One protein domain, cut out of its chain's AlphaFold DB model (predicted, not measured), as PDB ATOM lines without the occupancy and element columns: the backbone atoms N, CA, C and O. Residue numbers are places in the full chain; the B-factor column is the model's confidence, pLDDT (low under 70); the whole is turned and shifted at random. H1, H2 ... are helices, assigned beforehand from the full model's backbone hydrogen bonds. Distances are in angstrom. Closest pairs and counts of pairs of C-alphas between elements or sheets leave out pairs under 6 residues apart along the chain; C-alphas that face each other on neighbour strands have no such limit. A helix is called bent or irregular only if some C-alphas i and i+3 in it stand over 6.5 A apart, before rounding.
ATOM      1  N   GLU A   6     -82.188 122.104 128.154       73.88
ATOM      2  CA  GLU A   6     -83.146 122.021 127.047       73.88
ATOM      3  C   GLU A   6     -82.466 121.554 125.759       73.88
ATOM      4  O   GLU A   6     -82.949 120.608 125.136       73.88
ATOM      5  N   THR A   7     -81.283 122.090 125.429       79.06
ATOM      6  CA  THR A   7     -80.497 121.588 124.291       79.06
ATOM      7  C   THR A   7     -80.191 120.095 124.425       79.06
ATOM      8  O   THR A   7     -80.329 119.351 123.456       79.06
ATOM      9  N   TYR A   8     -79.813 119.616 125.616       79.88
ATOM     10  CA  TYR A   8     -79.572 118.191 125.840       79.88
ATOM     11  C   TYR A   8     -80.831 117.355 125.579       79.88
ATOM     12  O   TYR A   8     -80.765 116.429 124.773       79.88
ATOM     13  N   LYS A   9     -81.973 117.723 126.178       76.00
ATOM     14  CA  LYS A   9     -83.259 117.031 125.971       76.00
ATOM     15  C   LYS A   9     -83.675 117.015 124.497       76.00
ATOM     16  O   LYS A   9     -84.118 115.988 123.995       76.00
ATOM     17  N   MET A  10     -83.497 118.127 123.781       72.69
ATOM     18  CA  MET A  10     -83.821 118.218 122.352       72.69
ATOM     19  C   MET A  10     -82.935 117.304 121.495       72.69
ATOM     20  O   MET A  10     -83.414 116.709 120.530       72.69
ATOM     21  N   LEU A  11     -81.653 117.167 121.848       75.12
ATOM     22  CA  LEU A  11     -80.699 116.325 121.121       75.12
ATOM     23  C   LEU A  11     -80.848 114.826 121.426       75.12
ATOM     24  O   LEU A  11     -80.446 114.016 120.587       75.12
ATOM     25  N   THR A  12     -81.386 114.453 122.593       75.94
ATOM     26  CA  THR A  12     -81.560 113.047 123.002       75.94
ATOM     27  C   THR A  12     -82.961 112.503 122.756       75.94
ATOM     28  O   THR A  12     -83.078 111.367 122.301       75.94
ATOM     29  N   ASP A  13     -83.999 113.305 123.006       63.91
ATOM     30  CA  ASP A  13     -85.389 112.837 123.122       63.91
ATOM     31  C   ASP A  13     -86.376 113.592 122.199       63.91
ATOM     32  O   ASP A  13     -87.575 113.317 122.205       63.91
ATOM     33  N   GLY A  14     -85.897 114.544 121.386       57.69
ATOM     34  CA  GLY A  14     -86.738 115.382 120.522       57.69
ATOM     35  C   GLY A  14     -87.226 114.704 119.230       57.69
ATOM     36  O   GLY A  14     -86.500 113.948 118.588       57.69
ATOM     37  N   TRP A  15     -88.438 115.052 118.775       57.53
ATOM     38  CA  TRP A  15     -89.061 114.534 117.539       57.53
ATOM     39  C   TRP A  15     -88.292 114.875 116.240       57.53
ATOM     40  O   TRP A  15     -88.511 114.229 115.214       57.53
ATOM     41  N   ILE A  16     -87.374 115.859 116.256       65.88
ATOM     42  CA  ILE A  16     -86.593 116.303 115.081       65.88
ATOM     43  C   ILE A  16     -85.119 116.570 115.454       65.88
ATOM     44  O   ILE A  16     -84.595 117.670 115.284       65.88
ATOM     45  N   VAL A  17     -84.409 115.539 115.925       75.50
ATOM     46  CA  VAL A  17     -82.979 115.592 116.323       75.50
ATOM     47  C   VAL A  17     -82.076 116.282 115.283       75.50
ATOM     48  O   VAL A  17     -81.150 117.015 115.633       75.50
ATOM     49  N   ALA A  18     -82.344 116.092 113.986       77.81
ATOM     50  CA  ALA A  18     -81.565 116.713 112.912       77.81
ATOM     51  C   ALA A  18     -81.661 118.252 112.898       77.81
ATOM     52  O   ALA A  18     -80.673 118.923 112.596       77.81
ATOM     53  N   TYR A  19     -82.827 118.809 113.237       78.25
ATOM     54  CA  TYR A  19     -83.041 120.254 113.295       78.25
ATOM     55  C   TYR A  19     -82.322 120.870 114.501       78.25
ATOM     56  O   TYR A  19     -81.650 121.892 114.363       78.25
ATOM     57  N   SER A  20     -82.345 120.190 115.647       80.81
ATOM     58  CA  SER A  20     -81.613 120.608 116.848       80.81
ATOM     59  C   SER A  20     -80.097 120.637 116.621       80.81
ATOM     60  O   SER A  20     -79.433 121.615 116.957       80.81
ATOM     61  N   TRP A  21     -79.529 119.621 115.958       83.38
ATOM     62  CA  TRP A  21     -78.109 119.647 115.574       83.38
ATOM     63  C   TRP A  21     -77.776 120.776 114.600       83.38
ATOM     64  O   TRP A  21     -76.701 121.372 114.697       83.38
ATOM     65  N   TYR A  22     -78.679 121.069 113.662       85.56
ATOM     66  CA  TYR A  22     -78.505 122.182 112.737       85.56
ATOM     67  C   TYR A  22     -78.409 123.520 113.479       85.56
ATOM     68  O   TYR A  22     -77.486 124.277 113.186       85.56
ATOM     69  N   GLN A  23     -79.278 123.783 114.460       85.38
ATOM     70  CA  GLN A  23     -79.245 125.013 115.265       85.38
ATOM     71  C   GLN A  23     -77.917 125.168 116.019       85.38
ATOM     72  O   GLN A  23     -77.228 126.176 115.865       85.38
ATOM     73  N   VAL A  24     -77.489 124.119 116.732       88.62
ATOM     74  CA  VAL A  24     -76.218 124.119 117.476       88.62
ATOM     75  C   VAL A  24     -75.030 124.403 116.553       88.62
ATOM     76  O   VAL A  24     -74.188 125.256 116.841       88.62
ATOM     77  N   ILE A  25     -74.950 123.703 115.416       90.88
ATOM     78  CA  ILE A  25     -73.851 123.884 114.460       90.88
ATOM     79  C   ILE A  25     -73.914 125.279 113.834       90.88
ATOM     80  O   ILE A  25     -72.874 125.927 113.716       90.88
ATOM     81  N   ALA A  26     -75.098 125.756 113.447       88.81
ATOM     82  CA  ALA A  26     -75.275 127.080 112.863       88.81
ATOM     83  C   ALA A  26     -74.769 128.175 113.813       88.81
ATOM     84  O   ALA A  26     -73.946 128.991 113.393       88.81
ATOM     85  N   ASN A  27     -75.142 128.121 115.095       91.12
ATOM     86  CA  ASN A  27     -74.695 129.085 116.103       91.12
ATOM     87  C   ASN A  27     -73.175 129.029 116.317       91.12
ATOM     88  O   ASN A  27     -72.500 130.056 116.327       91.12
ATOM     89  N   ILE A  28     -72.566 127.841 116.338       94.50
ATOM     90  CA  ILE A  28     -71.097 127.740 116.371       94.50
ATOM     91  C   ILE A  28     -70.462 128.389 115.128       94.50
ATOM     92  O   ILE A  28     -69.475 129.119 115.239       94.50
ATOM     93  N   LEU A  29     -70.991 128.132 113.930       93.19
ATOM     94  CA  LEU A  29     -70.388 128.604 112.681       93.19
ATOM     95  C   LEU A  29     -70.407 130.136 112.546       93.19
ATOM     96  O   LEU A  29     -69.462 130.694 111.977       93.19
ATOM     97  N   VAL A  30     -71.426 130.812 113.086       92.75
ATOM     98  CA  VAL A  30     -71.636 132.266 112.944       92.75
ATOM     99  C   VAL A  30     -70.438 133.087 113.436       92.75
ATOM    100  O   VAL A  30     -70.023 134.028 112.753       92.75
ATOM    101  N   LEU A  31     -69.813 132.721 114.565       96.00
ATOM    102  CA  LEU A  31     -68.689 133.488 115.132       96.00
ATOM    103  C   LEU A  31     -67.291 132.917 114.843       96.00
ATOM    104  O   LEU A  31     -66.294 133.538 115.233       96.00
ATOM    105  N   ILE A  32     -67.162 131.814 114.096       96.62
ATOM    106  CA  ILE A  32     -65.845 131.318 113.643       96.62
ATOM    107  C   ILE A  32     -65.065 132.393 112.862       96.62
ATOM    108  O   ILE A  32     -63.896 132.632 113.193       96.62
ATOM    109  N   PRO A  33     -65.650 133.092 111.866       95.88
ATOM    110  CA  PRO A  33     -64.934 134.136 111.136       95.88
ATOM    111  C   PRO A  33     -64.460 135.275 112.045       95.88
ATOM    112  O   PRO A  33     -63.346 135.769 111.872       95.88
ATOM    113  N   LEU A  34     -65.258 135.661 113.046       94.12
ATOM    114  CA  LEU A  34     -64.897 136.709 114.006       94.12
ATOM    115  C   LEU A  34     -63.652 136.315 114.812       94.12
ATOM    116  O   LEU A  34     -62.697 137.095 114.906       94.12
ATOM    117  N   GLY A  35     -63.639 135.095 115.352       93.44
ATOM    118  CA  GLY A  35     -62.509 134.549 116.103       93.44
ATOM    119  C   GLY A  35     -61.226 134.420 115.278       93.44
ATOM    120  O   GLY A  35     -60.131 134.663 115.787       93.44
ATOM    121  N   PHE A  36     -61.363 134.093 113.989       94.56
ATOM    122  CA  PHE A  36     -60.247 133.990 113.049       94.56
ATOM    123  C   PHE A  36     -59.686 135.359 112.630       94.56
ATOM    124  O   PHE A  36     -58.469 135.559 112.618       94.56
ATOM    125  N   LEU A  37     -60.559 136.312 112.288       91.94
ATOM    126  CA  LEU A  37     -60.169 137.604 111.712       91.94
ATOM    127  C   LEU A  37     -59.684 138.608 112.759       91.94
ATOM    128  O   LEU A  37     -58.781 139.391 112.472       91.94
ATOM    129  N   THR A  38     -60.232 138.586 113.975       91.19
ATOM    130  CA  THR A  38     -59.872 139.545 115.037       91.19
ATOM    131  C   THR A  38     -58.356 139.646 115.284       91.19
ATOM    132  O   THR A  38     -57.824 140.756 115.213       91.19
ATOM    133  N   PRO A  39     -57.613 138.543 115.503       91.56
ATOM    134  CA  PRO A  39     -56.168 138.607 115.736       91.56
ATOM    135  C   PRO A  39     -55.338 138.843 114.455       91.56
ATOM    136  O   PRO A  39     -54.139 139.112 114.554       91.56
ATOM    137  N   ILE A  40     -55.943 138.739 113.261       89.62
ATOM    138  CA  ILE A  40     -55.328 139.111 111.972       89.62
ATOM    139  C   ILE A  40     -55.398 140.625 111.775       89.62
ATOM    140  O   ILE A  40     -54.403 141.252 111.415       89.62
ATOM    141  N   LEU A  41     -56.571 141.208 112.026       88.19
ATOM    142  CA  LEU A  41     -56.835 142.628 111.812       88.19
ATOM    143  C   LEU A  41     -56.241 143.495 112.929       88.19
ATOM    144  O   LEU A  41     -55.774 144.601 112.657       88.19
ATOM    145  N   PHE A  42     -56.227 143.004 114.175       88.06
ATOM    146  CA  PHE A  42     -55.861 143.791 115.354       88.06
ATOM    147  C   PHE A  42     -54.735 143.135 116.165       88.06
ATOM    148  O   PHE A  42     -54.972 142.256 116.996       88.06
ATOM    149  N   LYS A  43     -53.493 143.625 116.016       81.62
ATOM    150  CA  LYS A  43     -52.323 143.095 116.754       81.62
ATOM    151  C   LYS A  43     -52.454 143.162 118.282       81.62
ATOM    152  O   LYS A  43     -51.843 142.354 118.986       81.62
ATOM    153  N   SER A  44     -53.253 144.092 118.807       82.56
ATOM    154  CA  SER A  44     -53.532 144.203 120.244       82.56
ATOM    155  C   SER A  44     -54.458 143.099 120.778       82.56
ATOM    156  O   SER A  44     -54.426 142.827 121.976       82.56
ATOM    157  N   LEU A  45     -55.229 142.426 119.914       86.31
ATOM    158  CA  LEU A  45     -56.246 141.428 120.275       86.31
ATOM    159  C   LEU A  45     -55.839 140.010 119.842       86.31
ATOM    160  O   LEU A  45     -56.608 139.276 119.234       86.31
ATOM    161  N   THR A  46     -54.606 139.607 120.149       88.69
ATOM    162  CA  THR A  46     -54.021 138.332 119.674       88.69
ATOM    163  C   THR A  46     -54.074 137.187 120.681       88.69
ATOM    164  O   THR A  46     -53.771 136.043 120.346       88.69
ATOM    165  N   LYS A  47     -54.431 137.479 121.933       93.56
ATOM    166  CA  LYS A  47     -54.458 136.501 123.035       93.56
ATOM    167  C   LYS A  47     -55.836 135.850 123.167       93.56
ATOM    168  O   LYS A  47     -56.837 136.531 122.970       93.56
ATOM    169  N   TRP A  48     -55.876 134.578 123.568       95.12
ATOM    170  CA  TRP A  48     -57.104 133.773 123.633       95.12
ATOM    171  C   TRP A  48     -58.239 134.439 124.427       95.12
ATOM    172  O   TRP A  48     -59.377 134.434 123.977       95.12
ATOM    173  N   TRP A  49     -57.937 135.088 125.556       94.62
ATOM    174  CA  TRP A  49     -58.960 135.741 126.379       94.62
ATOM    175  C   TRP A  49     -59.535 137.003 125.736       94.62
ATOM    176  O   TRP A  49     -60.668 137.362 126.029       94.62
ATOM    177  N   HIS A  50     -58.797 137.676 124.843       91.94
ATOM    178  CA  HIS A  50     -59.376 138.772 124.068       91.94
ATOM    179  C   HIS A  50     -60.449 138.238 123.128       91.94
ATOM    180  O   HIS A  50     -61.497 138.857 123.008       91.94
ATOM    181  N   ILE A  51     -60.205 137.084 122.500       95.44
ATOM    182  CA  ILE A  51     -61.185 136.463 121.608       95.44
ATOM    183  C   ILE A  51     -62.370 135.923 122.395       95.44
ATOM    184  O   ILE A  51     -63.496 136.097 121.953       95.44
ATOM    185  N   LEU A  52     -62.134 135.364 123.583       95.81
ATOM    186  CA  LEU A  52     -63.212 134.968 124.483       95.81
ATOM    187  C   LEU A  52     -64.102 136.163 124.848       95.81
ATOM    188  O   LEU A  52     -65.316 136.078 124.715       95.81
ATOM    189  N   ILE A  53     -63.508 137.292 125.256       93.88
ATOM    190  CA  ILE A  53     -64.257 138.508 125.610       93.88
ATOM    191  C   ILE A  53     -64.996 139.064 124.389       93.88
ATOM    192  O   ILE A  53     -66.170 139.401 124.506       93.88
ATOM    193  N   VAL A  54     -64.339 139.158 123.229       91.44
ATOM    194  CA  VAL A  54     -64.958 139.650 121.988       91.44
ATOM    195  C   VAL A  54     -66.099 138.733 121.551       91.44
ATOM    196  O   VAL A  54     -67.195 139.228 121.331       91.44
ATOM    197  N   GLY A  55     -65.879 137.420 121.495       94.81
ATOM    198  CA  GLY A  55     -66.890 136.428 121.128       94.81
ATOM    199  C   GLY A  55     -68.086 136.441 122.075       94.81
ATOM    200  O   GLY A  55     -69.209 136.589 121.613       94.81
ATOM    201  N   CYS A  56     -67.844 136.402 123.387       95.12
ATOM    202  CA  CYS A  56     -68.902 136.463 124.395       95.12
ATOM    203  C   CYS A  56     -69.671 137.789 124.345       95.12
ATOM    204  O   CYS A  56     -70.894 137.786 124.435       95.12
ATOM    205  N   SER A  57     -68.981 138.922 124.171       91.94
ATOM    206  CA  SER A  57     -69.638 140.234 124.083       91.94
ATOM    207  C   SER A  57     -70.453 140.367 122.800       91.94
ATOM    208  O   SER A  57     -71.556 140.895 122.834       91.94
ATOM    209  N   THR A  58     -69.930 139.893 121.665       91.38
ATOM    210  CA  THR A  58     -70.668 139.882 120.397       91.38
ATOM    211  C   THR A  58     -71.871 138.956 120.476       91.38
ATOM    212  O   THR A  58     -72.944 139.343 120.033       91.38
ATOM    213  N   SER A  59     -71.720 137.782 121.082       93.81
ATOM    214  CA  SER A  59     -72.829 136.856 121.261       93.81
ATOM    215  C   SER A  59     -73.911 137.418 122.174       93.81
ATOM    216  O   SER A  59     -75.079 137.368 121.823       93.81
ATOM    217  N   LEU A  60     -73.530 138.023 123.301       91.12
ATOM    218  CA  LEU A  60     -74.478 138.695 124.186       91.12
ATOM    219  C   LEU A  60     -75.200 139.842 123.472       91.12
ATOM    220  O   LEU A  60     -76.386 140.048 123.689       91.12
ATOM    221  N   LEU A  61     -74.493 140.593 122.620       88.75
ATOM    222  CA  LEU A  61     -75.129 141.618 121.800       88.75
ATOM    223  C   LEU A  61     -76.183 140.994 120.879       88.75
ATOM    224  O   LEU A  61     -77.291 141.513 120.855       88.75
ATOM    225  N   ILE A  62     -75.870 139.900 120.174       87.81
ATOM    226  CA  ILE A  62     -76.823 139.192 119.297       87.81
ATOM    227  C   ILE A  62     -78.097 138.808 120.069       87.81
ATOM    228  O   ILE A  62     -79.178 139.204 119.638       87.81
ATOM    229  N   GLU A  63     -77.959 138.184 121.243       88.94
ATOM    230  CA  GLU A  63     -79.094 137.832 122.116       88.94
ATOM    231  C   GLU A  63     -79.924 139.058 122.522       88.94
ATOM    232  O   GLU A  63     -81.148 139.078 122.409       88.94
ATOM    233  N   VAL A  64     -79.271 140.150 122.932       85.81
ATOM    234  CA  VAL A  64     -79.972 141.399 123.282       85.81
ATOM    235  C   VAL A  64     -80.744 141.966 122.083       85.81
ATOM    236  O   VAL A  64     -81.819 142.538 122.260       85.81
ATOM    237  N   PHE A  65     -80.232 141.807 120.861       81.88
ATOM    238  CA  PHE A  65     -80.938 142.224 119.647       81.88
ATOM    239  C   PHE A  65     -82.100 141.301 119.275       81.88
ATOM    240  O   PHE A  65     -83.078 141.782 118.698       81.88
ATOM    241  N   GLN A  66     -82.036 140.016 119.626       82.19
ATOM    242  CA  GLN A  66     -83.161 139.097 119.452       82.19
ATOM    243  C   GLN A  66     -84.364 139.504 120.309       82.19
ATOM    244  O   GLN A  66     -85.473 139.417 119.805       82.19
ATOM    245  N   ILE A  67     -84.165 140.104 121.494       80.00
ATOM    246  CA  ILE A  67     -85.265 140.702 122.291       80.00
ATOM    247  C   ILE A  67     -86.011 141.783 121.501       80.00
ATOM    248  O   ILE A  67     -87.221 141.948 121.626       80.00
ATOM    249  N   LEU A  68     -85.285 142.543 120.677       77.31
ATOM    250  CA  LEU A  68     -85.867 143.578 119.824       77.31
ATOM    251  C   LEU A  68     -86.461 142.997 118.533       77.31
ATOM    252  O   LEU A  68     -86.892 143.761 117.673       77.31
ATOM    253  N   THR A  69     -86.468 141.679 118.348       72.00
ATOM    254  CA  THR A  69     -87.003 141.025 117.152       72.00
ATOM    255  C   THR A  69     -88.249 140.214 117.535       72.00
ATOM    256  O   THR A  69     -88.172 139.399 118.446       72.00
ATOM    257  N   PRO A  70     -89.395 140.386 116.855       59.88
ATOM    258  CA  PRO A  70     -90.683 139.837 117.303       59.88
ATOM    259  C   PRO A  70     -90.805 138.304 117.323       59.88
ATOM    260  O   PRO A  70     -91.789 137.793 117.842       59.88
ATOM    261  N   GLN A  71     -89.854 137.571 116.737       62.12
ATOM    262  CA  GLN A  71     -89.956 136.123 116.514       62.12
ATOM    263  C   GLN A  71     -88.933 135.286 117.290       62.12
ATOM    264  O   GLN A  71     -88.993 134.063 117.210       62.12
ATOM    265  N   ASN A  72     -87.984 135.897 118.007       66.69
ATOM    266  CA  ASN A  72     -86.876 135.152 118.610       66.69
ATOM    267  C   ASN A  72     -86.854 135.301 120.130       66.69
ATOM    268  O   ASN A  72     -86.806 136.409 120.662       66.69
ATOM    269  N   VAL A  73     -86.837 134.163 120.818       70.56
ATOM    270  CA  VAL A  73     -86.587 134.087 122.257       70.56
ATOM    271  C   VAL A  73     -85.077 134.070 122.481       70.56
ATOM    272  O   VAL A  73     -84.344 133.456 121.712       70.56
ATOM    273  N   VAL A  74     -84.619 134.763 123.523       79.38
ATOM    274  CA  VAL A  74     -83.217 134.719 123.956       79.38
ATOM    275  C   VAL A  74     -82.887 133.329 124.476       79.38
ATOM    276  O   VAL A  74     -83.570 132.849 125.385       79.38
ATOM    277  N   ASP A  75     -81.805 132.740 123.973       81.56
ATOM    278  CA  ASP A  75     -81.321 131.439 124.420       81.56
ATOM    279  C   ASP A  75     -79.888 131.552 124.954       81.56
ATOM    280  O   ASP A  75     -78.942 132.001 124.301       81.56
ATOM    281  N   VAL A  76     -79.704 131.135 126.206       86.75
ATOM    282  CA  VAL A  76     -78.382 131.147 126.835       86.75
ATOM    283  C   VAL A  76     -77.439 130.126 126.184       86.75
ATOM    284  O   VAL A  76     -76.217 130.300 126.238       86.75
ATOM    285  N   ASP A  77     -77.986 129.088 125.552       88.62
ATOM    286  CA  ASP A  77     -77.222 128.061 124.852       88.62
ATOM    287  C   ASP A  77     -76.638 128.623 123.553       88.62
ATOM    288  O   ASP A  77     -75.460 128.392 123.257       88.62
ATOM    289  N   ASP A  78     -77.387 129.477 122.856       89.06
ATOM    290  CA  ASP A  78     -76.919 130.204 121.675       89.06
ATOM    291  C   ASP A  78     -75.750 131.121 122.022       89.06
ATOM    292  O   ASP A  78     -74.744 131.147 121.297       89.06
ATOM    293  N   LEU A  79     -75.799 131.774 123.190       91.75
ATOM    294  CA  LEU A  79     -74.678 132.555 123.705       91.75
ATOM    295  C   LEU A  79     -73.407 131.706 123.853       91.75
ATOM    296  O   LEU A  79     -72.301 132.121 123.470       91.75
ATOM    297  N   ILE A  80     -73.556 130.507 124.415       93.69
ATOM    298  CA  ILE A  80     -72.453 129.569 124.646       93.69
ATOM    299  C   ILE A  80     -71.902 129.051 123.310       93.69
ATOM    300  O   ILE A  80     -70.682 129.071 123.109       93.69
ATOM    301  N   PHE A  81     -72.765 128.634 122.382       95.00
ATOM    302  CA  PHE A  81     -72.368 128.061 121.095       95.00
ATOM    303  C   PHE A  81     -71.685 129.076 120.181       95.00
ATOM    304  O   PHE A  81     -70.610 128.794 119.646       95.00
ATOM    305  N   ASN A  82     -72.222 130.288 120.080       96.06
ATOM    306  CA  ASN A  82     -71.575 131.396 119.382       96.06
ATOM    307  C   ASN A  82     -70.196 131.708 119.997       96.06
ATOM    308  O   ASN A  82     -69.188 131.820 119.292       96.06
ATOM    309  N   THR A  83     -70.101 131.786 121.329       96.62
ATOM    310  CA  THR A  83     -68.816 132.018 122.017       96.62
ATOM    311  C   THR A  83     -67.809 130.896 121.735       96.62
ATOM    312  O   THR A  83     -66.627 131.165 121.481       96.62
ATOM    313  N   LEU A  84     -68.265 129.641 121.710       97.25
ATOM    314  CA  LEU A  84     -67.459 128.484 121.319       97.25
ATOM    315  C   LEU A  84     -66.979 128.601 119.864       97.25
ATOM    316  O   LEU A  84     -65.804 128.354 119.589       97.25
ATOM    317  N   GLY A  85     -67.842 129.059 118.957       97.31
ATOM    318  CA  GLY A  85     -67.508 129.398 117.575       97.31
ATOM    319  C   GLY A  85     -66.329 130.359 117.458       97.31
ATOM    320  O   GLY A  85     -65.351 130.074 116.760       97.31
ATOM    321  N   ALA A  86     -66.353 131.460 118.213       97.62
ATOM    322  CA  ALA A  86     -65.241 132.411 118.255       97.62
ATOM    323  C   ALA A  86     -63.930 131.759 118.735       97.62
ATOM    324  O   ALA A  86     -62.856 132.004 118.175       97.62
ATOM    325  N   MET A  87     -63.998 130.879 119.737       98.25
ATOM    326  CA  MET A  87     -62.823 130.157 120.237       98.25
ATOM    327  C   MET A  87     -62.285 129.133 119.225       98.25
ATOM    328  O   MET A  87     -61.066 129.013 119.065       98.25
ATOM    329  N   ILE A  88     -63.163 128.450 118.485       98.12
ATOM    330  CA  ILE A  88     -62.779 127.565 117.374       98.12
ATOM    331  C   ILE A  88     -62.087 128.375 116.271       98.12
ATOM    332  O   ILE A  88     -61.000 127.998 115.825       98.12
ATOM    333  N   GLY A  89     -62.645 129.527 115.891       97.44
ATOM    334  CA  GLY A  89     -62.031 130.454 114.936       97.44
ATOM    335  C   GLY A  89     -60.626 130.904 115.344       97.44
ATOM    336  O   GLY A  89     -59.715 130.942 114.513       97.44
ATOM    337  N   TYR A  90     -60.405 131.158 116.638       97.88
ATOM    338  CA  TYR A  90     -59.068 131.447 117.163       97.88
ATOM    339  C   TYR A  90     -58.107 130.260 117.020       97.88
ATOM    340  O   TYR A  90     -56.951 130.438 116.629       97.88
ATOM    341  N   GLY A  91     -58.577 129.037 117.281       97.62
ATOM    342  CA  GLY A  91     -57.806 127.817 117.029       97.62
ATOM    343  C   GLY A  91     -57.370 127.699 115.564       97.62
ATOM    344  O   GLY A  91     -56.191 127.460 115.283       97.62
ATOM    345  N   VAL A  92     -58.288 127.964 114.628       97.38
ATOM    346  CA  VAL A  92     -57.996 128.010 113.183       97.38
ATOM    347  C   VAL A  92     -56.953 129.087 112.864       97.38
ATOM    348  O   VAL A  92     -56.016 128.831 112.105       97.38
ATOM    349  N   TYR A  93     -57.041 130.265 113.490       95.81
ATOM    350  CA  TYR A  93     -56.043 131.330 113.345       95.81
ATOM    351  C   TYR A  93     -54.640 130.893 113.791       95.81
ATOM    352  O   TYR A  93     -53.657 131.164 113.094       95.81
ATOM    353  N   LEU A  94     -54.520 130.195 114.924       96.50
ATOM    354  CA  LEU A  94     -53.223 129.724 115.423       96.50
ATOM    355  C   LEU A  94     -52.554 128.764 114.430       96.50
ATOM    356  O   LEU A  94     -51.349 128.873 114.173       96.50
ATOM    357  N   LEU A  95     -53.337 127.859 113.834       96.69
ATOM    358  CA  LEU A  95     -52.868 126.960 112.777       96.69
ATOM    359  C   LEU A  95     -52.459 127.746 111.524       96.69
ATOM    360  O   LEU A  95     -51.365 127.537 110.995       96.69
ATOM    361  N   PHE A  96     -53.291 128.697 111.098       95.50
ATOM    362  CA  PHE A  96     -53.028 129.558 109.947       95.50
ATOM    363  C   PHE A  96     -51.722 130.349 110.098       95.50
ATOM    364  O   PHE A  96     -50.869 130.297 109.213       95.50
ATOM    365  N   ILE A  97     -51.492 131.014 111.233       94.12
ATOM    366  CA  ILE A  97     -50.256 131.780 111.463       94.12
ATOM    367  C   ILE A  97     -49.023 130.876 111.492       94.12
ATOM    368  O   ILE A  97     -47.963 131.276 111.003       94.12
ATOM    369  N   LYS A  98     -49.132 129.654 112.026       95.12
ATOM    370  CA  LYS A  98     -48.032 128.682 111.982       95.12
ATOM    371  C   LYS A  98     -47.665 128.333 110.534       95.12
ATOM    372  O   LYS A  98     -46.480 128.332 110.201       95.12
ATOM    373  N   LEU A  99     -48.663 128.112 109.675       95.75
ATOM    374  CA  LEU A  99     -48.469 127.842 108.245       95.75
ATOM    375  C   LEU A  99     -47.892 129.056 107.502       95.75
ATOM    376  O   LEU A  99     -46.896 128.925 106.794       95.75
ATOM    377  N   VAL A 100     -48.444 130.253 107.705       94.25
ATOM    378  CA  VAL A 100     -47.943 131.495 107.086       94.25
ATOM    379  C   VAL A 100     -46.477 131.741 107.448       94.25
ATOM    380  O   VAL A 100     -45.679 132.094 106.577       94.25
ATOM    381  N   LYS A 101     -46.094 131.528 108.715       93.06
ATOM    382  CA  LYS A 101     -44.695 131.640 109.163       93.06
ATOM    383  C   LYS A 101     -43.801 130.599 108.497       93.06
ATOM    384  O   LYS A 101     -42.712 130.948 108.049       93.06
ATOM    385  N   TYR A 102     -44.267 129.354 108.395       95.56
ATOM    386  CA  TYR A 102     -43.547 128.276 107.717       95.56
ATOM    387  C   TYR A 102     -43.254 128.618 106.246       95.56
ATOM    388  O   TYR A 102     -42.117 128.479 105.798       95.56
ATOM    389  N   PHE A 103     -44.235 129.170 105.525       96.12
ATOM    390  CA  PHE A 103     -44.083 129.605 104.128       96.12
ATOM    391  C   PHE A 103     -43.482 131.014 103.957       96.12
ATOM    392  O   PHE A 103     -43.361 131.490 102.831       96.12
ATOM    393  N   LYS A 104     -43.081 131.690 105.045       93.69
ATOM    394  CA  LYS A 104     -42.523 133.061 105.046       93.69
ATOM    395  C   LYS A 104     -43.442 134.117 104.402       93.69
ATOM    396  O   LYS A 104     -42.970 135.084 103.810       93.69
ATOM    397  N   LEU A 105     -44.758 133.970 104.563       93.50
ATOM    398  CA  LEU A 105     -45.784 134.849 103.981       93.50
ATOM    399  C   LEU A 105     -46.277 135.954 104.937       93.50
ATOM    400  O   LEU A 105     -47.308 136.574 104.686       93.50
ATOM    401  N   MET A 106     -45.556 136.236 106.029       90.56
ATOM    402  CA  MET A 106     -45.993 137.225 107.033       90.56
ATOM    403  C   MET A 106     -46.222 138.621 106.445       90.56
ATOM    404  O   MET A 106     -47.202 139.270 106.798       90.56
ATOM    405  N   ASN A 107     -45.403 139.027 105.471       89.75
ATOM    406  CA  ASN A 107     -45.525 140.310 104.773       89.75
ATOM    407  C   ASN A 107     -46.884 140.486 104.066       89.75
ATOM    408  O   ASN A 107     -47.262 141.604 103.729       89.75
ATOM    409  N   VAL A 108     -47.597 139.392 103.768       88.25
ATOM    410  CA  VAL A 108     -48.946 139.434 103.186       88.25
ATOM    411  C   VAL A 108     -49.981 139.686 104.276       88.25
ATOM    412  O   VAL A 108     -50.841 140.540 104.098       88.25
ATOM    413  N   VAL A 109     -49.875 138.992 105.412       86.56
ATOM    414  CA  VAL A 109     -50.797 139.145 106.550       86.56
ATOM    415  C   VAL A 109     -50.712 140.550 107.145       86.56
ATOM    416  O   VAL A 109     -51.738 141.150 107.440       86.56
ATOM    417  N   GLU A 110     -49.509 141.118 107.237       86.69
ATOM    418  CA  GLU A 110     -49.295 142.479 107.750       86.69
ATOM    419  C   GLU A 110     -49.996 143.567 106.920       86.69
ATOM    420  O   GLU A 110     -50.281 144.638 107.445       86.69
ATOM    421  N   LYS A 111     -50.346 143.300 105.651       87.56
ATOM    422  CA  LYS A 111     -51.115 144.246 104.820       87.56
ATOM    423  C   LYS A 111     -52.577 144.376 105.243       87.56
ATOM    424  O   LYS A 111     -53.204 145.372 104.898       87.56
ATOM    425  N   PHE A 112     -53.116 143.378 105.941       82.06
ATOM    426  CA  PHE A 112     -54.496 143.375 106.432       82.06
ATOM    427  C   PHE A 112     -54.627 144.005 107.824       82.06
ATOM    428  O   PHE A 112     -55.738 144.137 108.331       82.06
ATOM    429  N   GLU A 113     -53.515 144.397 108.450       81.38
ATOM    430  CA  GLU A 113     -53.536 145.018 109.769       81.38
ATOM    431  C   GLU A 113     -54.232 146.383 109.723       81.38
ATOM    432  O   GLU A 113     -53.881 147.267 108.938       81.38
ATOM    433  N   VAL A 114     -55.198 146.578 110.621       79.19
ATOM    434  CA  VAL A 114     -55.907 147.846 110.779       79.19
ATOM    435  C   VAL A 114     -55.407 148.529 112.054       79.19
ATOM    436  O   VAL A 114     -55.704 148.070 113.161       79.19
ATOM    437  N   PRO A 115     -54.671 149.652 111.952       74.75
ATOM    438  CA  PRO A 115     -54.233 150.376 113.134       74.75
ATOM    439  C   PRO A 115     -55.441 150.991 113.851       74.75
ATOM    440  O   PRO A 115     -56.118 151.882 113.328       74.75
ATOM    441  N   LEU A 116     -55.690 150.553 115.086       69.75
ATOM    442  CA  LEU A 116     -56.719 151.130 115.953       69.75
ATOM    443  C   LEU A 116     -56.278 152.521 116.434       69.75
ATOM    444  O   LEU A 116     -55.608 152.664 117.452       69.75
ATOM    445  N   LYS A 117     -56.662 153.572 115.699       71.69
ATOM    446  CA  LYS A 117     -56.424 154.978 116.098       71.69
ATOM    447  C   LYS A 117     -57.387 155.476 117.185       71.69
ATOM    448  O   LYS A 117     -57.137 156.507 117.802       71.69
ATOM    449  N   LYS A 118     -58.516 154.789 117.379       74.19
ATOM    450  CA  LYS A 118     -59.587 155.122 118.332       74.19
ATOM    451  C   LYS A 118     -59.931 153.879 119.163       74.19
ATOM    452  O   LYS A 118     -59.735 152.771 118.664       74.19
ATOM    453  N   PRO A 119     -60.457 154.035 120.395       78.06
ATOM    454  CA  PRO A 119     -60.940 152.899 121.173       78.06
ATOM    455  C   PRO A 119     -62.031 152.155 120.396       78.06
ATOM    456  O   PRO A 119     -62.897 152.790 119.790       78.06
ATOM    457  N   ILE A 120     -61.992 150.819 120.432       74.94
ATOM    458  CA  ILE A 120     -62.862 149.940 119.633       74.94
ATOM    459  C   ILE A 120     -64.352 150.242 119.837       74.94
ATOM    460  O   ILE A 120     -65.106 150.281 118.872       74.94
ATOM    461  N   ILE A 121     -64.739 150.601 121.067       71.62
ATOM    462  CA  ILE A 121     -66.106 150.989 121.445       71.62
ATOM    463  C   ILE A 121     -66.626 152.137 120.567       71.62
ATOM    464  O   ILE A 121     -67.767 152.120 120.127       71.62
ATOM    465  N   ARG A 122     -65.776 153.119 120.243       76.06
ATOM    466  CA  ARG A 122     -66.161 154.289 119.437       76.06
ATOM    467  C   ARG A 122     -66.268 153.984 117.945       76.06
ATOM    468  O   ARG A 122     -66.900 154.733 117.211       76.06
ATOM    469  N   VAL A 123     -65.592 152.933 117.486       75.44
ATOM    470  CA  VAL A 123     -65.706 152.453 116.103       75.44
ATOM    471  C   VAL A 123     -66.963 151.596 115.964       75.44
ATOM    472  O   VAL A 123     -67.706 151.762 115.005       75.44
ATOM    473  N   ALA A 124     -67.229 150.742 116.955       77.75
ATOM    474  CA  ALA A 124     -68.393 149.866 116.988       77.75
ATOM    475  C   ALA A 124     -69.710 150.616 117.255       77.75
ATOM    476  O   ALA A 124     -70.757 150.164 116.807       77.75
ATOM    477  N   SER A 125     -69.681 151.771 117.931       78.06
ATOM    478  CA  SER A 125     -70.906 152.484 118.318       78.06
ATOM    479  C   SER A 125     -71.787 152.877 117.132       78.06
ATOM    480  O   SER A 125     -72.997 152.782 117.240       78.06
ATOM    481  N   VAL A 126     -71.212 153.289 115.995       78.12
ATOM    482  CA  VAL A 126     -71.994 153.702 114.813       78.12
ATOM    483  C   VAL A 126     -72.779 152.535 114.189       78.12
ATOM    484  O   VAL A 126     -73.998 152.657 114.097       78.12
ATOM    485  N   PRO A 127     -72.151 151.411 113.779       78.62
ATOM    486  CA  PRO A 127     -72.901 150.279 113.235       78.62
ATOM    487  C   PRO A 127     -73.861 149.670 114.264       78.62
ATOM    488  O   PRO A 127     -74.970 149.309 113.889       78.62
ATOM    489  N   ILE A 128     -73.494 149.635 115.554       80.81
ATOM    490  CA  ILE A 128     -74.398 149.186 116.624       80.81
ATOM    491  C   ILE A 128     -75.629 150.096 116.708       80.81
ATOM    492  O   ILE A 128     -76.743 149.593 116.703       80.81
ATOM    493  N   SER A 129     -75.467 151.425 116.731       80.62
ATOM    494  CA  SER A 129     -76.605 152.355 116.778       80.62
ATOM    495  C   SER A 129     -77.514 152.242 115.553       80.62
ATOM    496  O   SER A 129     -78.730 152.333 115.698       80.62
ATOM    497  N   ILE A 130     -76.947 152.024 114.361       82.88
ATOM    498  CA  ILE A 130     -77.732 151.776 113.141       82.88
ATOM    499  C   ILE A 130     -78.521 150.470 113.278       82.88
ATOM    500  O   ILE A 130     -79.707 150.445 112.968       82.88
ATOM    501  N   MET A 131     -77.884 149.409 113.770       81.12
ATOM    502  CA  MET A 131     -78.532 148.116 113.959       81.12
ATOM    503  C   MET A 131     -79.662 148.191 114.989       81.12
ATOM    504  O   MET A 131     -80.756 147.740 114.684       81.12
ATOM    505  N   VAL A 132     -79.450 148.853 116.138       83.38
ATOM    506  CA  VAL A 132     -80.509 149.134 117.134       83.38
ATOM    507  C   VAL A 132     -81.692 149.843 116.478       83.38
ATOM    508  O   VAL A 132     -82.830 149.427 116.654       83.38
ATOM    509  N   LEU A 133     -81.433 150.907 115.710       86.25
ATOM    510  CA  LEU A 133     -82.491 151.683 115.062       86.25
ATOM    511  C   LEU A 133     -83.299 150.829 114.076       86.25
ATOM    512  O   LEU A 133     -84.525 150.906 114.075       86.25
ATOM    513  N   ILE A 134     -82.617 150.022 113.256       86.50
ATOM    514  CA  ILE A 134     -83.258 149.116 112.295       86.50
ATOM    515  C   ILE A 134     -84.072 148.051 113.029       86.50
ATOM    516  O   ILE A 134     -85.219 147.832 112.655       86.50
ATOM    517  N   SER A 135     -83.519 147.431 114.075       83.56
ATOM    518  CA  SER A 135     -84.224 146.431 114.878       83.56
ATOM    519  C   SER A 135     -85.480 147.020 115.505       83.56
ATOM    520  O   SER A 135     -86.545 146.462 115.289       83.56
ATOM    521  N   CYS A 136     -85.400 148.180 116.168       85.06
ATOM    522  CA  CYS A 136     -86.577 148.840 116.743       85.06
ATOM    523  C   CYS A 136     -87.632 149.184 115.682       85.06
ATOM    524  O   CYS A 136     -88.823 149.010 115.917       85.06
ATOM    525  N   LEU A 137     -87.209 149.685 114.515       88.31
ATOM    526  CA  LEU A 137     -88.137 149.970 113.421       88.31
ATOM    527  C   LEU A 137     -88.807 148.683 112.927       88.31
ATOM    528  O   LEU A 137     -90.015 148.681 112.717       88.31
ATOM    529  N   ALA A 138     -88.048 147.599 112.778       86.81
ATOM    530  CA  ALA A 138     -88.574 146.304 112.376       86.81
ATOM    531  C   ALA A 138     -89.556 145.737 113.411       86.81
ATOM    532  O   ALA A 138     -90.609 145.254 113.007       86.81
ATOM    533  N   SER A 139     -89.284 145.848 114.720       85.69
ATOM    534  CA  SER A 139     -90.240 145.410 115.751       85.69
ATOM    535  C   SER A 139     -91.520 146.232 115.723       85.69
ATOM    536  O   SER A 139     -92.598 145.663 115.840       85.69
ATOM    537  N   ILE A 140     -91.420 147.554 115.541       88.75
ATOM    538  CA  ILE A 140     -92.603 148.412 115.400       88.75
ATOM    539  C   ILE A 140     -93.403 147.979 114.170       88.75
ATOM    540  O   ILE A 140     -94.598 147.734 114.285       88.75
ATOM    541  N   LEU A 141     -92.766 147.844 113.005       90.00
ATOM    542  CA  LEU A 141     -93.457 147.440 111.780       90.00
ATOM    543  C   LEU A 141     -94.121 146.070 111.931       90.00
ATOM    544  O   LEU A 141     -95.306 145.948 111.650       90.00
ATOM    545  N   ALA A 142     -93.408 145.083 112.464       88.56
ATOM    546  CA  ALA A 142     -93.952 143.752 112.691       88.56
ATOM    547  C   ALA A 142     -95.088 143.739 113.725       88.56
ATOM    548  O   ALA A 142     -96.054 143.001 113.553       88.56
ATOM    549  N   TYR A 143     -95.027 144.576 114.768       89.31
ATOM    550  CA  TYR A 143     -96.149 144.767 115.692       89.31
ATOM    551  C   TYR A 143     -97.391 145.274 114.952       89.31
ATOM    552  O   TYR A 143     -98.480 144.753 115.160       89.31
ATOM    553  N   TYR A 144     -97.241 146.240 114.042       90.88
ATOM    554  CA  TYR A 144     -98.360 146.744 113.239       90.88
ATOM    555  C   TYR A 144     -98.828 145.761 112.154       90.88
ATOM    556  O   TYR A 144    -100.019 145.732 111.863       90.88
ATOM    557  N   GLU A 145     -97.941 144.951 111.576       89.62
ATOM    558  CA  GLU A 145     -98.305 143.923 110.588       89.62
ATOM    559  C   GLU A 145     -99.020 142.723 111.223       89.62
ATOM    560  O   GLU A 145     -99.897 142.139 110.599       89.62
ATOM    561  N   SER A 146     -98.681 142.373 112.468       86.06
ATOM    562  CA  SER A 146     -99.261 141.229 113.196       86.06
ATOM    563  C   SER A 146    -100.513 141.565 114.012       86.06
ATOM    564  O   SER A 146    -101.021 140.716 114.741       86.06
ATOM    565  N   THR A 147    -101.011 142.800 113.929       92.31
ATOM    566  CA  THR A 147    -102.180 143.257 114.693       92.31
ATOM    567  C   THR A 147    -103.155 144.023 113.799       92.31
ATOM    568  O   THR A 147    -102.797 144.510 112.726       92.31
TER     569      THR A 147
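What this domain is: This is residues 6 to 147 of the 306 residues of the protein "VanZ-like protein" of Turicibacter sp. HGF1 (UniProt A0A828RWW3). Three helices, H2, H3 and H4, make the core of a loose slab, H4 crossing both H2 and H3, while a fourth long helix, H6, runs alongside H3 with little contact. Short H1 folds back on the beginning of H2 and short H5 follows the far end of H4; residues 117 to 127, of which 120 to 127 belong to H6, stand free. The printed part has 142 residues, with six named helices, H1 to H6 in order, and no named strand: all helix. It is loose, with a radius of gyration of the C-alphas of 18.4 A, and its spans of 59 by 40 by 21 A make it only just flat.

Where its parts are: H1, residues 6 to 13, begins with C-alpha 6 at (-83.146, 122.021, 127.047). H2, residues 17 to 41, was assigned as one helix by its hydrogen bonds but is bent, with C-alphas 30 and 33 7.2 A apart: arm H2a is residues 17 to 30, 20.4 A long, and arm H2b residues 33 to 41. H2b is irregular, C-alphas 36 and 39 being 6.7 A apart. H3 is residues 48 to 67, 29.0 A; H4 is residues 76 to 102, 39.8 A, beginning at (-78.382, 131.147, 126.835); H5 is residues 106 to 112. H6, residues 120 to 145, 37.1 A, is only just irregular, with C-alphas 123 and 126 6.54 A apart, and has a kink of 33 degrees near residue 127; C-alpha 145 is at (-98.305, 143.923, 110.588).

How they stand to each other: H2, the hub, touches four helices. H1 and H2a form a helical hairpin, closest at the C-alphas of Leu 11 and Val 17, 5.4 A. H2a touches H4 with residues 24 to 30 alone, at a steep tilt of 54 degrees, the closest C-alphas being those of Ile 28 and Gly 85, 4.1 A. H2b touches H4 at 45 degrees, a steep tilt, closest at Gly 35 and Ala 86, C-alphas 4.1 A apart. H2b also touches H3, closest at the C-alphas of Gly 35 and Ile 51, 6.0 A, and only just touches H5, with 3 pairs of C-alphas within 8 A. H3 and H4 form a helical hairpin, closest at the C-alphas of Gly 55 and Thr 83, 4.9 A. H6 is close to H3 but not clearly touching, the C-alphas of Phe 65 and Ser 135 being 7.2 A apart, at a shallow tilt of 23 degrees, the same way; H4 and H6 are apart. In H1, H2a, H3 and H4 every O i to N i+4 pair is within hydrogen-bond range; in H2b 3 of 5 are, in H6 20 of 22, and in H5 1 of 3, beside 3 of 4 O i to N i+3 pairs.

The domain as a whole: The C-alphas farthest apart, those of Lys 104 and Thr 147, are 61.3 A apart. The printed part has no cut and no long link. Its mean pLDDT is 86.2; residues 13 to 16, 70 to 72 and 116 are under 70.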